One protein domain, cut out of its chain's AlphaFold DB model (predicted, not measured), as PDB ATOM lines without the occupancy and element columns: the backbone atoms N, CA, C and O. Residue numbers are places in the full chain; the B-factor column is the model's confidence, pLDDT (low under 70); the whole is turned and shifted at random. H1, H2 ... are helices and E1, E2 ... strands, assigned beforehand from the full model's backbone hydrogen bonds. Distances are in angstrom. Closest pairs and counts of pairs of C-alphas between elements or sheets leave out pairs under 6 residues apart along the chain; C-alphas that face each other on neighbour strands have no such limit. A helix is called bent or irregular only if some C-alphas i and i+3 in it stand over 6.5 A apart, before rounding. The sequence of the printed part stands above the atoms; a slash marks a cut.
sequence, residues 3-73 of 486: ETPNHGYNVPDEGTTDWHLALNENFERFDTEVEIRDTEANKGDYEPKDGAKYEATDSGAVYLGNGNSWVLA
ATOM      1  N   GLU A   3     -10.224  26.251 -12.342       88.38
ATOM      2  CA  GLU A   3     -11.656  26.023 -12.155       88.38
ATOM      3  C   GLU A   3     -12.020  26.124 -10.671       88.38
ATOM      4  O   GLU A   3     -11.183  25.909  -9.789       88.38
ATOM      5  N   THR A   4     -13.276  26.457 -10.373       86.81
ATOM      6  CA  THR A   4     -13.760  26.434  -8.988       86.81
ATOM      7  C   THR A   4     -13.814  24.989  -8.465       86.81
ATOM      8  O   THR A   4     -14.317  24.111  -9.165       86.81
ATOM      9  N   PRO A   5     -13.373  24.709  -7.224       86.00
ATOM     10  CA  PRO A   5     -13.255  23.332  -6.728       86.00
ATOM     11  C   PRO A   5     -14.564  22.532  -6.658       86.00
ATOM     12  O   PRO A   5     -14.536  21.313  -6.776       86.00
ATOM     13  N   ASN A   6     -15.698  23.202  -6.436       81.19
ATOM     14  CA  ASN A   6     -16.971  22.525  -6.156       81.19
ATOM     15  C   ASN A   6     -17.833  22.295  -7.400       81.19
ATOM     16  O   ASN A   6     -18.604  21.344  -7.428       81.19
ATOM     17  N   HIS A   7     -17.724  23.169  -8.403       85.44
ATOM     18  CA  HIS A   7     -18.617  23.164  -9.564       85.44
ATOM     19  C   HIS A   7     -17.855  23.236 -10.891       85.44
ATOM     20  O   HIS A   7     -18.468  23.224 -11.946       85.44
ATOM     21  N   GLY A   8     -16.521  23.333 -10.889       88.94
ATOM     22  CA  GLY A   8     -15.751  23.357 -12.136       88.94
ATOM     23  C   GLY A   8     -15.999  24.606 -12.992       88.94
ATOM     24  O   GLY A   8     -15.863  24.555 -14.208       88.94
ATOM     25  N   TYR A   9     -16.472  25.713 -12.407       91.88
ATOM     26  CA  TYR A   9     -16.654  26.971 -13.147       91.88
ATOM     27  C   TYR A   9     -15.315  27.584 -13.532       91.88
ATOM     28  O   TYR A   9     -14.398  27.604 -12.711       91.88
ATOM     29  N   ASN A  10     -15.237  28.150 -14.732       91.50
ATOM     30  CA  ASN A  10     -14.037  28.794 -15.240       91.50
ATOM     31  C   ASN A  10     -13.645  29.997 -14.371       91.50
ATOM     32  O   ASN A  10     -14.474  30.860 -14.072       91.50
ATOM     33  N   VAL A  11     -12.363  30.102 -14.035       91.06
ATOM     34  CA  VAL A  11     -11.753  31.286 -13.425       91.06
ATOM     35  C   VAL A  11     -10.718  31.828 -14.418       91.06
ATOM     36  O   VAL A  11      -9.660  31.211 -14.581       91.06
ATOM     37  N   PRO A  12     -11.014  32.936 -15.129       89.38
ATOM     38  CA  PRO A  12     -10.077  33.529 -16.079       89.38
ATOM     39  C   PRO A  12      -8.769  33.936 -15.394       89.38
ATOM     40  O   PRO A  12      -8.792  34.509 -14.303       89.38
ATOM     41  N   ASP A  13      -7.635  33.683 -16.048       89.00
ATOM     42  CA  ASP A  13      -6.332  34.121 -15.547       89.00
ATOM     43  C   ASP A  13      -6.195  35.647 -15.689       89.00
ATOM     44  O   ASP A  13      -6.735  36.263 -16.619       89.00
ATOM     45  N   GLU A  14      -5.462  36.274 -14.769       87.00
ATOM     46  CA  GLU A  14      -5.239  37.720 -14.786       87.00
ATOM     47  C   GLU A  14      -4.608  38.166 -16.119       87.00
ATOM     48  O   GLU A  14      -3.616  37.603 -16.580       87.00
ATOM     49  N   GLY A  15      -5.200  39.181 -16.756       90.44
ATOM     50  CA  GLY A  15      -4.753  39.701 -18.055       90.44
ATOM     51  C   GLY A  15      -5.397  39.053 -19.290       90.44
ATOM     52  O   GLY A  15      -5.141  39.514 -20.401       90.44
ATOM     53  N   THR A  16      -6.263  38.047 -19.125       91.31
ATOM     54  CA  THR A  16      -7.052  37.459 -20.227       91.31
ATOM     55  C   THR A  16      -7.968  38.516 -20.859       91.31
ATOM     56  O   THR A  16      -8.782  39.125 -20.167       91.31
ATOM     57  N   THR A  17      -7.864  38.760 -22.170       91.75
ATOM     58  CA  THR A  17      -8.626  39.824 -22.867       91.75
ATOM     59  C   THR A  17     -10.045  39.410 -23.266       91.75
ATOM     60  O   THR A  17     -10.922  40.253 -23.436       91.75
ATOM     61  N   ASP A  18     -10.278  38.110 -23.389       91.88
ATOM     62  CA  ASP A  18     -11.526  37.443 -23.765       91.88
ATOM     63  C   ASP A  18     -12.220  36.775 -22.563       91.88
ATOM     64  O   ASP A  18     -13.021  35.858 -22.715       91.88
ATOM     65  N   TRP A  19     -11.971  37.289 -21.352       91.06
ATOM     66  CA  TRP A  19     -12.532  36.802 -20.081       91.06
ATOM     67  C   TRP A  19     -14.061  36.641 -20.082       91.06
ATOM     68  O   TRP A  19     -14.602  35.817 -19.347       91.06
ATOM     69  N   HIS A  20     -14.760  37.423 -20.907       90.19
ATOM     70  CA  HIS A  20     -16.214  37.401 -21.024       90.19
ATOM     71  C   HIS A  20     -16.747  36.079 -21.590       90.19
ATOM     72  O   HIS A  20     -17.860  35.703 -21.247       90.19
ATOM     73  N   LEU A  21     -15.970  35.348 -22.401       90.38
ATOM     74  CA  LEU A  21     -16.390  34.050 -22.940       90.38
ATOM     75  C   LEU A  21     -16.544  33.017 -21.820       90.38
ATOM     76  O   LEU A  21     -17.623  32.470 -21.622       90.38
ATOM     77  N   ALA A  22     -15.493  32.852 -21.016       88.56
ATOM     78  CA  ALA A  22     -15.476  31.940 -19.877       88.56
ATOM     79  C   ALA A  22     -16.546  32.276 -18.821       88.56
ATOM     80  O   ALA A  22     -17.099  31.377 -18.190       88.56
ATOM     81  N   LEU A  23     -16.854  33.564 -18.624       91.31
ATOM     82  CA  LEU A  23     -17.931  33.972 -17.720       91.31
ATOM     83  C   LEU A  23     -19.320  33.712 -18.298       91.31
ATOM     84  O   LEU A  23     -20.188  33.272 -17.553       91.31
ATOM     85  N   ASN A  24     -19.538  33.953 -19.592       91.88
ATOM     86  CA  ASN A  24     -20.814  33.638 -20.234       91.88
ATOM     87  C   ASN A  24     -21.118  32.137 -20.135       91.88
ATOM     88  O   ASN A  24     -22.232  31.774 -19.775       91.88
ATOM     89  N   GLU A  25     -20.111  31.283 -20.334       89.94
ATOM     90  CA  GLU A  25     -20.232  29.835 -20.117       89.94
ATOM     91  C   GLU A  25     -20.613  29.494 -18.666       89.94
ATOM     92  O   GLU A  25     -21.460  28.635 -18.430       89.94
ATOM     93  N   ASN A  26     -20.040  30.185 -17.673       92.94
ATOM     94  CA  ASN A  26     -20.446  30.001 -16.277       92.94
ATOM     95  C   ASN A  26     -21.899  30.439 -16.040       92.94
ATOM     96  O   ASN A  26     -22.625  29.748 -15.331       92.94
ATOM     97  N   PHE A  27     -22.331  31.565 -16.623       90.75
ATOM     98  CA  PHE A  27     -23.700  32.065 -16.473       90.75
ATOM     99  C   PHE A  27     -24.738  31.110 -17.064       90.75
ATOM    100  O   PHE A  27     -25.748  30.857 -16.416       90.75
ATOM    101  N   GLU A  28     -24.463  30.516 -18.226       87.62
ATOM    102  CA  GLU A  28     -25.332  29.484 -18.811       87.62
ATOM    103  C   GLU A  28     -25.459  28.254 -17.901       87.62
ATOM    104  O   GLU A  28     -26.529  27.657 -17.794       87.62
ATOM    105  N   ARG A  29     -24.380  27.894 -17.199       90.75
ATOM    106  CA  ARG A  29     -24.390  26.781 -16.244       90.75
ATOM    107  C   ARG A  29     -25.107  27.129 -14.940       90.75
ATOM    108  O   ARG A  29     -25.831  26.281 -14.423       90.75
ATOM    109  N   PHE A  30     -24.977  28.358 -14.432       90.44
ATOM    110  CA  PHE A  30     -25.638  28.778 -13.188       90.44
ATOM    111  C   PHE A  30     -27.158  28.610 -13.237       90.44
ATOM    112  O   PHE A  30     -27.738  28.174 -12.246       90.44
ATOM    113  N   ASP A  31     -27.784  28.871 -14.386       86.38
ATOM    114  CA  ASP A  31     -29.233  28.723 -14.582       86.38
ATOM    115  C   ASP A  31     -29.746  27.280 -14.391       86.38
ATOM    116  O   ASP A  31     -30.946  27.067 -14.212       86.38
ATOM    117  N   THR A  32     -28.860  26.277 -14.428       90.81
ATOM    118  CA  THR A  32     -29.216  24.859 -14.235       90.81
ATOM    119  C   THR A  32     -28.603  24.253 -12.974       90.81
ATOM    120  O   THR A  32     -29.236  23.426 -12.320       90.81
ATOM    121  N   GLU A  33     -27.392  24.670 -12.602       92.12
ATOM    122  CA  GLU A  33     -26.642  24.095 -11.484       92.12
ATOM    123  C   GLU A  33     -26.958  24.752 -10.133       92.12
ATOM    124  O   GLU A  33     -26.794  24.114  -9.089       92.12
ATOM    125  N   VAL A  34     -27.414  26.010 -10.118       91.94
ATOM    126  CA  VAL A  34     -27.802  26.696  -8.879       91.94
ATOM    127  C   VAL A  34     -29.269  26.411  -8.578       91.94
ATOM    128  O   VAL A  34     -30.152  26.669  -9.392       91.94
ATOM    129  N   GLU A  35     -29.542  25.879  -7.385       94.06
ATOM    130  CA  GLU A  35     -30.913  25.588  -6.973       94.06
ATOM    131  C   GLU A  35     -31.727  26.863  -6.721       94.06
ATOM    132  O   GLU A  35     -31.268  27.810  -6.079       94.06
ATOM    133  N   ILE A  36     -32.976  26.848  -7.174       96.88
ATOM    134  CA  ILE A  36     -33.973  27.868  -6.860       96.88
ATOM    135  C   ILE A  36     -34.723  27.419  -5.603       96.88
ATOM    136  O   ILE A  36     -35.160  26.269  -5.517       96.88
ATOM    137  N   ARG A  37     -34.883  28.316  -4.625       97.56
ATOM    138  CA  ARG A  37     -35.616  28.051  -3.377       97.56
ATOM    139  C   ARG A  37     -36.634  29.149  -3.126       97.56
ATOM    140  O   ARG A  37     -36.252  30.288  -2.875       97.56
ATOM    141  N   ASP A  38     -37.910  28.801  -3.172       98.12
ATOM    142  CA  ASP A  38     -39.029  29.720  -2.944       98.12
ATOM    143  C   ASP A  38     -40.292  28.902  -2.599       98.12
ATOM    144  O   ASP A  38     -40.248  27.676  -2.576       98.12
ATOM    145  N   THR A  39     -41.415  29.541  -2.283       97.12
ATOM    146  CA  THR A  39     -42.692  28.866  -1.993       97.12
ATOM    147  C   THR A  39     -43.255  28.161  -3.224       97.12
ATOM    148  O   THR A  39     -43.068  28.620  -4.349       97.12
ATOM    149  N   GLU A  40     -43.976  27.053  -3.067       96.81
ATOM    150  CA  GLU A  40     -44.474  26.273  -4.209       96.81
ATOM    151  C   GLU A  40     -45.362  27.082  -5.172       96.81
ATOM    152  O   GLU A  40     -45.343  26.850  -6.385       96.81
ATOM    153  N   ALA A  41     -46.096  28.068  -4.648       96.81
ATOM    154  CA  ALA A  41     -46.953  28.958  -5.428       96.81
ATOM    155  C   ALA A  41     -46.176  29.820  -6.444       96.81
ATOM    156  O   ALA A  41     -46.696  30.082  -7.529       96.81
ATOM    157  N   ASN A  42     -44.932  30.196  -6.131       97.81
ATOM    158  CA  ASN A  42     -44.086  31.057  -6.969       97.81
ATOM    159  C   ASN A  42     -43.321  30.279  -8.047       97.81
ATOM    160  O   ASN A  42     -42.614  30.861  -8.860       97.81
ATOM    161  N   LYS A  43     -43.464  28.950  -8.112       96.00
ATOM    162  CA  LYS A  43     -42.746  28.106  -9.082       96.00
ATOM    163  C   LYS A  43     -42.962  28.542 -10.540       96.00
ATOM    164  O   LYS A  43     -42.092  28.339 -11.381       96.00
ATOM    165  N   GLY A  44     -44.120  29.132 -10.844       95.69
ATOM    166  CA  GLY A  44     -44.439  29.675 -12.168       95.69
ATOM    167  C   GLY A  44     -43.660  30.939 -12.551       95.69
ATOM    168  O   GLY A  44     -43.635  31.277 -13.731       95.69
ATOM    169  N   ASP A  45     -43.008  31.597 -11.591       97.56
ATOM    170  CA  ASP A  45     -42.232  32.824 -11.806       97.56
ATOM    171  C   ASP A  45     -40.815  32.541 -12.331       97.56
ATOM    172  O   ASP A  45     -40.106  33.459 -12.746       97.56
ATOM    173  N   TYR A  46     -40.407  31.267 -12.352       96.56
ATOM    174  CA  TYR A  46     -39.084  30.822 -12.779       96.56
ATOM    175  C   TYR A  46     -39.171  29.964 -14.043       96.56
ATOM    176  O   TYR A  46     -40.005  29.059 -14.148       96.56
ATOM    177  N   GLU A  47     -38.276  30.214 -15.001       96.00
ATOM    178  CA  GLU A  47     -38.228  29.468 -16.259       96.00
ATOM    179  C   GLU A  47     -37.627  28.060 -16.039       96.00
ATOM    180  O   GLU A  47     -36.506  27.945 -15.541       96.00
ATOM    181  N   PRO A  48     -38.326  26.971 -16.409       96.06
ATOM    182  CA  PRO A  48     -37.860  25.606 -16.174       96.06
ATOM    183  C   PRO A  48     -36.801  25.190 -17.202       96.06
ATOM    184  O   PRO A  48     -37.113  24.500 -18.173       96.06
ATOM    185  N   LYS A  49     -35.539  25.579 -16.996       95.25
ATOM    186  CA  LYS A  49     -34.415  25.105 -17.824       95.25
ATOM    187  C   LYS A  49     -34.210  23.599 -17.644       95.25
ATOM    188  O   LYS A  49     -34.483  23.051 -16.578       95.25
ATOM    189  N   ASP A  50     -33.757  22.918 -18.693       94.62
ATOM    190  CA  ASP A  50     -33.495  21.478 -18.626       94.62
ATOM    191  C   ASP A  50     -32.399  21.187 -17.591       94.62
ATOM    192  O   ASP A  50     -31.312  21.755 -17.654       94.62
ATOM    193  N   GLY A  51     -32.715  20.357 -16.597       91.25
ATOM    194  CA  GLY A  51     -31.821  20.032 -15.485       91.25
ATOM    195  C   GLY A  51     -31.853  20.999 -14.294       91.25
ATOM    196  O   GLY A  51     -31.306  20.647 -13.250       91.25
ATOM    197  N   ALA A  52     -32.525  22.154 -14.387       95.25
ATOM    198  CA  ALA A  52     -32.632  23.084 -13.261       95.25
ATOM    199  C   ALA A  52     -33.393  22.466 -12.078       95.25
ATOM    200  O   ALA A  52     -34.350  21.710 -12.268       95.25
ATOM    201  N   LYS A  53     -33.002  22.818 -10.846       95.50
ATOM    202  CA  LYS A  53     -33.647  22.351  -9.609       95.50
ATOM    203  C   LYS A  53     -34.435  23.479  -8.942       95.50
ATOM    204  O   LYS A  53     -33.882  24.539  -8.670       95.50
ATOM    205  N   TYR A  54     -35.685  23.198  -8.584       96.69
ATOM    206  CA  TYR A  54     -36.512  24.055  -7.732       96.69
ATOM    207  C   TYR A  54     -36.914  23.304  -6.460       96.69
ATOM    208  O   TYR A  54     -37.431  22.189  -6.531       96.69
ATOM    209  N   GLU A  55     -36.684  23.895  -5.292       96.75
ATOM    210  CA  GLU A  55     -37.058  23.347  -3.988       96.75
ATOM    211  C   GLU A  55     -38.087  24.259  -3.320       96.75
ATOM    212  O   GLU A  55     -37.775  25.383  -2.922       96.75
ATOM    213  N   ALA A  56     -39.318  23.759  -3.205       96.81
ATOM    214  CA  ALA A  56     -40.394  24.453  -2.521       96.81
ATOM    215  C   ALA A  56     -40.107  24.504  -1.013       96.81
ATOM    216  O   ALA A  56     -40.042  23.462  -0.357       96.81
ATOM    217  N   THR A  57     -39.917  25.696  -0.452       95.31
ATOM    218  CA  THR A  57     -39.510  25.866   0.957       95.31
ATOM    219  C   THR A  57     -40.635  25.602   1.958       95.31
ATOM    220  O   THR A  57     -40.362  25.333   3.126       95.31
ATOM    221  N   ASP A  58     -41.887  25.652   1.512       93.38
ATOM    222  CA  ASP A  58     -43.099  25.433   2.300       93.38
ATOM    223  C   ASP A  58     -43.566  23.970   2.287       93.38
ATOM    224  O   ASP A  58     -43.916  23.432   3.338       93.38
ATOM    225  N   SER A  59     -43.548  23.303   1.128       91.88
ATOM    226  CA  SER A  59     -43.977  21.900   1.006       91.88
ATOM    227  C   SER A  59     -42.834  20.883   1.042       91.88
ATOM    228  O   SER A  59     -43.076  19.687   1.209       91.88
ATOM    229  N   GLY A  60     -41.585  21.326   0.859       90.19
ATOM    230  CA  GLY A  60     -40.423  20.449   0.689       90.19
ATOM    231  C   GLY A  60     -40.407  19.697  -0.649       90.19
ATOM    232  O   GLY A  60     -39.535  18.851  -0.872       90.19
ATOM    233  N   ALA A  61     -41.360  19.972  -1.547       91.50
ATOM    234  CA  ALA A  61     -41.407  19.367  -2.868       91.50
ATOM    235  C   ALA A  61     -40.208  19.823  -3.709       91.50
ATOM    236  O   ALA A  61     -39.885  21.008  -3.785       91.50
ATOM    237  N   VAL A  62     -39.560  18.871  -4.379       94.44
ATOM    238  CA  VAL A  62     -38.454  19.164  -5.295       94.44
ATOM    239  C   VAL A  62     -38.905  18.921  -6.719       94.44
ATOM    240  O   VAL A  62     -39.480  17.881  -7.025       94.44
ATOM    241  N   TYR A  63     -38.608  19.872  -7.590       95.12
ATOM    242  CA  TYR A  63     -38.934  19.850  -9.002       95.12
ATOM    243  C   TYR A  63     -37.659  19.905  -9.844       95.12
ATOM    244  O   TYR A  63     -36.685  20.555  -9.464       95.12
ATOM    245  N   LEU A  64     -37.686  19.233 -10.993       95.50
ATOM    246  CA  LEU A  64     -36.661  19.321 -12.029       95.50
ATOM    247  C   LEU A  64     -37.268  19.947 -13.286       95.50
ATOM    248  O   LEU A  64     -38.347  19.539 -13.725       95.50
ATOM    249  N   GLY A  65     -36.593  20.945 -13.846       95.44
ATOM    250  CA  GLY A  65     -36.952  21.524 -15.133       95.44
ATOM    251  C   GLY A  65     -36.573  20.581 -16.275       95.44
ATOM    252  O   GLY A  65     -35.535  19.925 -16.228       95.44
ATOM    253  N   ASN A  66     -37.426  20.493 -17.297       94.31
ATOM    254  CA  ASN A  66     -37.184  19.703 -18.516       94.31
ATOM    255  C   ASN A  66     -37.088  20.576 -19.786       94.31
ATOM    256  O   ASN A  66     -37.347  20.107 -20.897       94.31
ATOM    257  N   GLY A  67     -36.853  21.880 -19.613       95.50
ATOM    258  CA  GLY A  67     -36.881  22.891 -20.673       95.50
ATOM    259  C   GLY A  67     -38.260  23.513 -20.936       95.50
ATOM    260  O   GLY A  67     -38.328  24.589 -21.519       95.50
ATOM    261  N   ASN A  68     -39.359  22.868 -20.521       96.31
ATOM    262  CA  ASN A  68     -40.729  23.341 -20.780       96.31
ATOM    263  C   ASN A  68     -41.589  23.462 -19.515       96.31
ATOM    264  O   ASN A  68     -42.509  24.276 -19.460       96.31
ATOM    265  N   SER A  69     -41.343  22.625 -18.509       96.56
ATOM    266  CA  SER A  69     -42.120  22.581 -17.276       96.56
ATOM    267  C   SER A  69     -41.291  22.112 -16.084       96.56
ATOM    268  O   SER A  69     -40.297  21.399 -16.223       96.56
ATOM    269  N   TRP A  70     -41.741  22.502 -14.893       96.38
ATOM    270  CA  TRP A  70     -41.261  21.959 -13.628       96.38
ATOM    271  C   TRP A  70     -41.942  20.618 -13.345       96.38
ATOM    272  O   TRP A  70     -43.139  20.569 -13.050       96.38
ATOM    273  N   VAL A  71     -41.186  19.525 -13.414       94.25
ATOM    274  CA  VAL A  71     -41.672  18.163 -13.161       94.25
ATOM    275  C   VAL A  71     -41.347  17.772 -11.726       94.25
ATOM    276  O   VAL A  71     -40.205  17.905 -11.294       94.25
ATOM    277  N   LEU A  72     -42.343  17.294 -10.971       93.81
ATOM    278  CA  LEU A  72     -42.127  16.837  -9.598       93.81
ATOM    279  C   LEU A  72     -41.113  15.688  -9.601       93.81
ATOM    280  O   LEU A  72     -41.333  14.649 -10.231       93.81
ATOM    281  N   ALA A  73     -40.001  15.875  -8.898       88.31
ATOM    282  CA  ALA A  73     -38.970  14.866  -8.789       88.31
ATOM    283  C   ALA A  73     -39.491  13.720  -7.918       88.31
ATOM    284  O   ALA A  73     -39.693  13.866  -6.712       88.31
TER     285      ALA A  73
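AT A GLANCE: This is residues 3 to 73 of the 486 residues of an uncharacterized protein of Halosimplex litoreum (UniProt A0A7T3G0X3). A small head, made of a four-stranded sheet with the short helix H2 over one face, has one long helix, H1, reaching away from it as an arm. H1 meets the sheet with its last residues alone, and the stretch before it, residues 3 to 18, has no named element and turns at the far tip, where residues 13 to 18 stick out. The printed part has 71 residues, with two named helices and four named strands in the order H1, E1, H2, E2, E3, E4; the mixed sheet runs E1, E2, E3, E4, with E1 and E2 parallel and the other neighbours antiparallel. The class is mixed, helices and strands, with under half of the residues in named elements. The whole is loose, with a radius of gyration of the C-alphas of 15.0 A, and spans 47 by 23 by 17 A, the arm making the length.

IN THESE COORDINATES: In the sheet, E1 is residues 36 to 38, E2 residues 53 to 56, 10.0 A long, E3 residues 62 to 65, 10.2 A long, and E4 residues 70 to 72, ending at C-alpha 72 at (-42.127, 16.837, -9.598). H2 is residues 40 to 45, 10.3 A long. H1 is residues 19 to 33, 20.8 A long, from C-alpha 19 at (-12.532, 36.802, -20.081) to C-alpha 33 at (-26.642, 24.095, -11.484).

HOW THE PARTS SIT: E1 and E4 are the edge strands, and from edge to edge the strands' lines turn by 76 degrees. E1 and E2 are parallel at 13 degrees, with N 55 and O 36 at 2.8 A, within hydrogen-bond range. E2, E3 and E4 form a meander, each strand the antiparallel neighbour of the one before, in two hairpins. E2 and E3 stand at 145 degrees, with N 63 and O 54 at 2.8 A, and E3 and E4 at 140 degrees, with N 64 and O 71 at 2.9 A. E1, H2 and E2 form a strand-helix-strand unit, two parallel strands with a helix between, and its crossover is right-handed. H2 is on the sheet at a height over the sheet of 7.8 A, only just over E2 with 3 of its 6 C-alphas, and runs along the strands, at 27 degrees to E2 on the local plane. Their closest C-alphas, of Glu 40 and Ala 56, are 4.8 A apart. H2 is irregular, with C-alphas 41 and 44 7.2 A apart. H1 only grazes the sheet, with residues 31 to 33; its closest C-alphas to E2 are those of Thr 32 and Lys 53, 6.9 A. H1 and H2 are apart. Of the O i to N i+4 pairs, 10 of 11 are within hydrogen-bond range in H1 and 0 of 2 in H2, where 2 of 3 O i to N i+3 pairs are.

THE WHOLE: The two C-alphas farthest apart are those of Gly 15 and Ser 59, 47.1 A. The printed part has no cut, and no link between named elements is long. The mean pLDDT of the printed part is 92.7, and no printed residue is under 70.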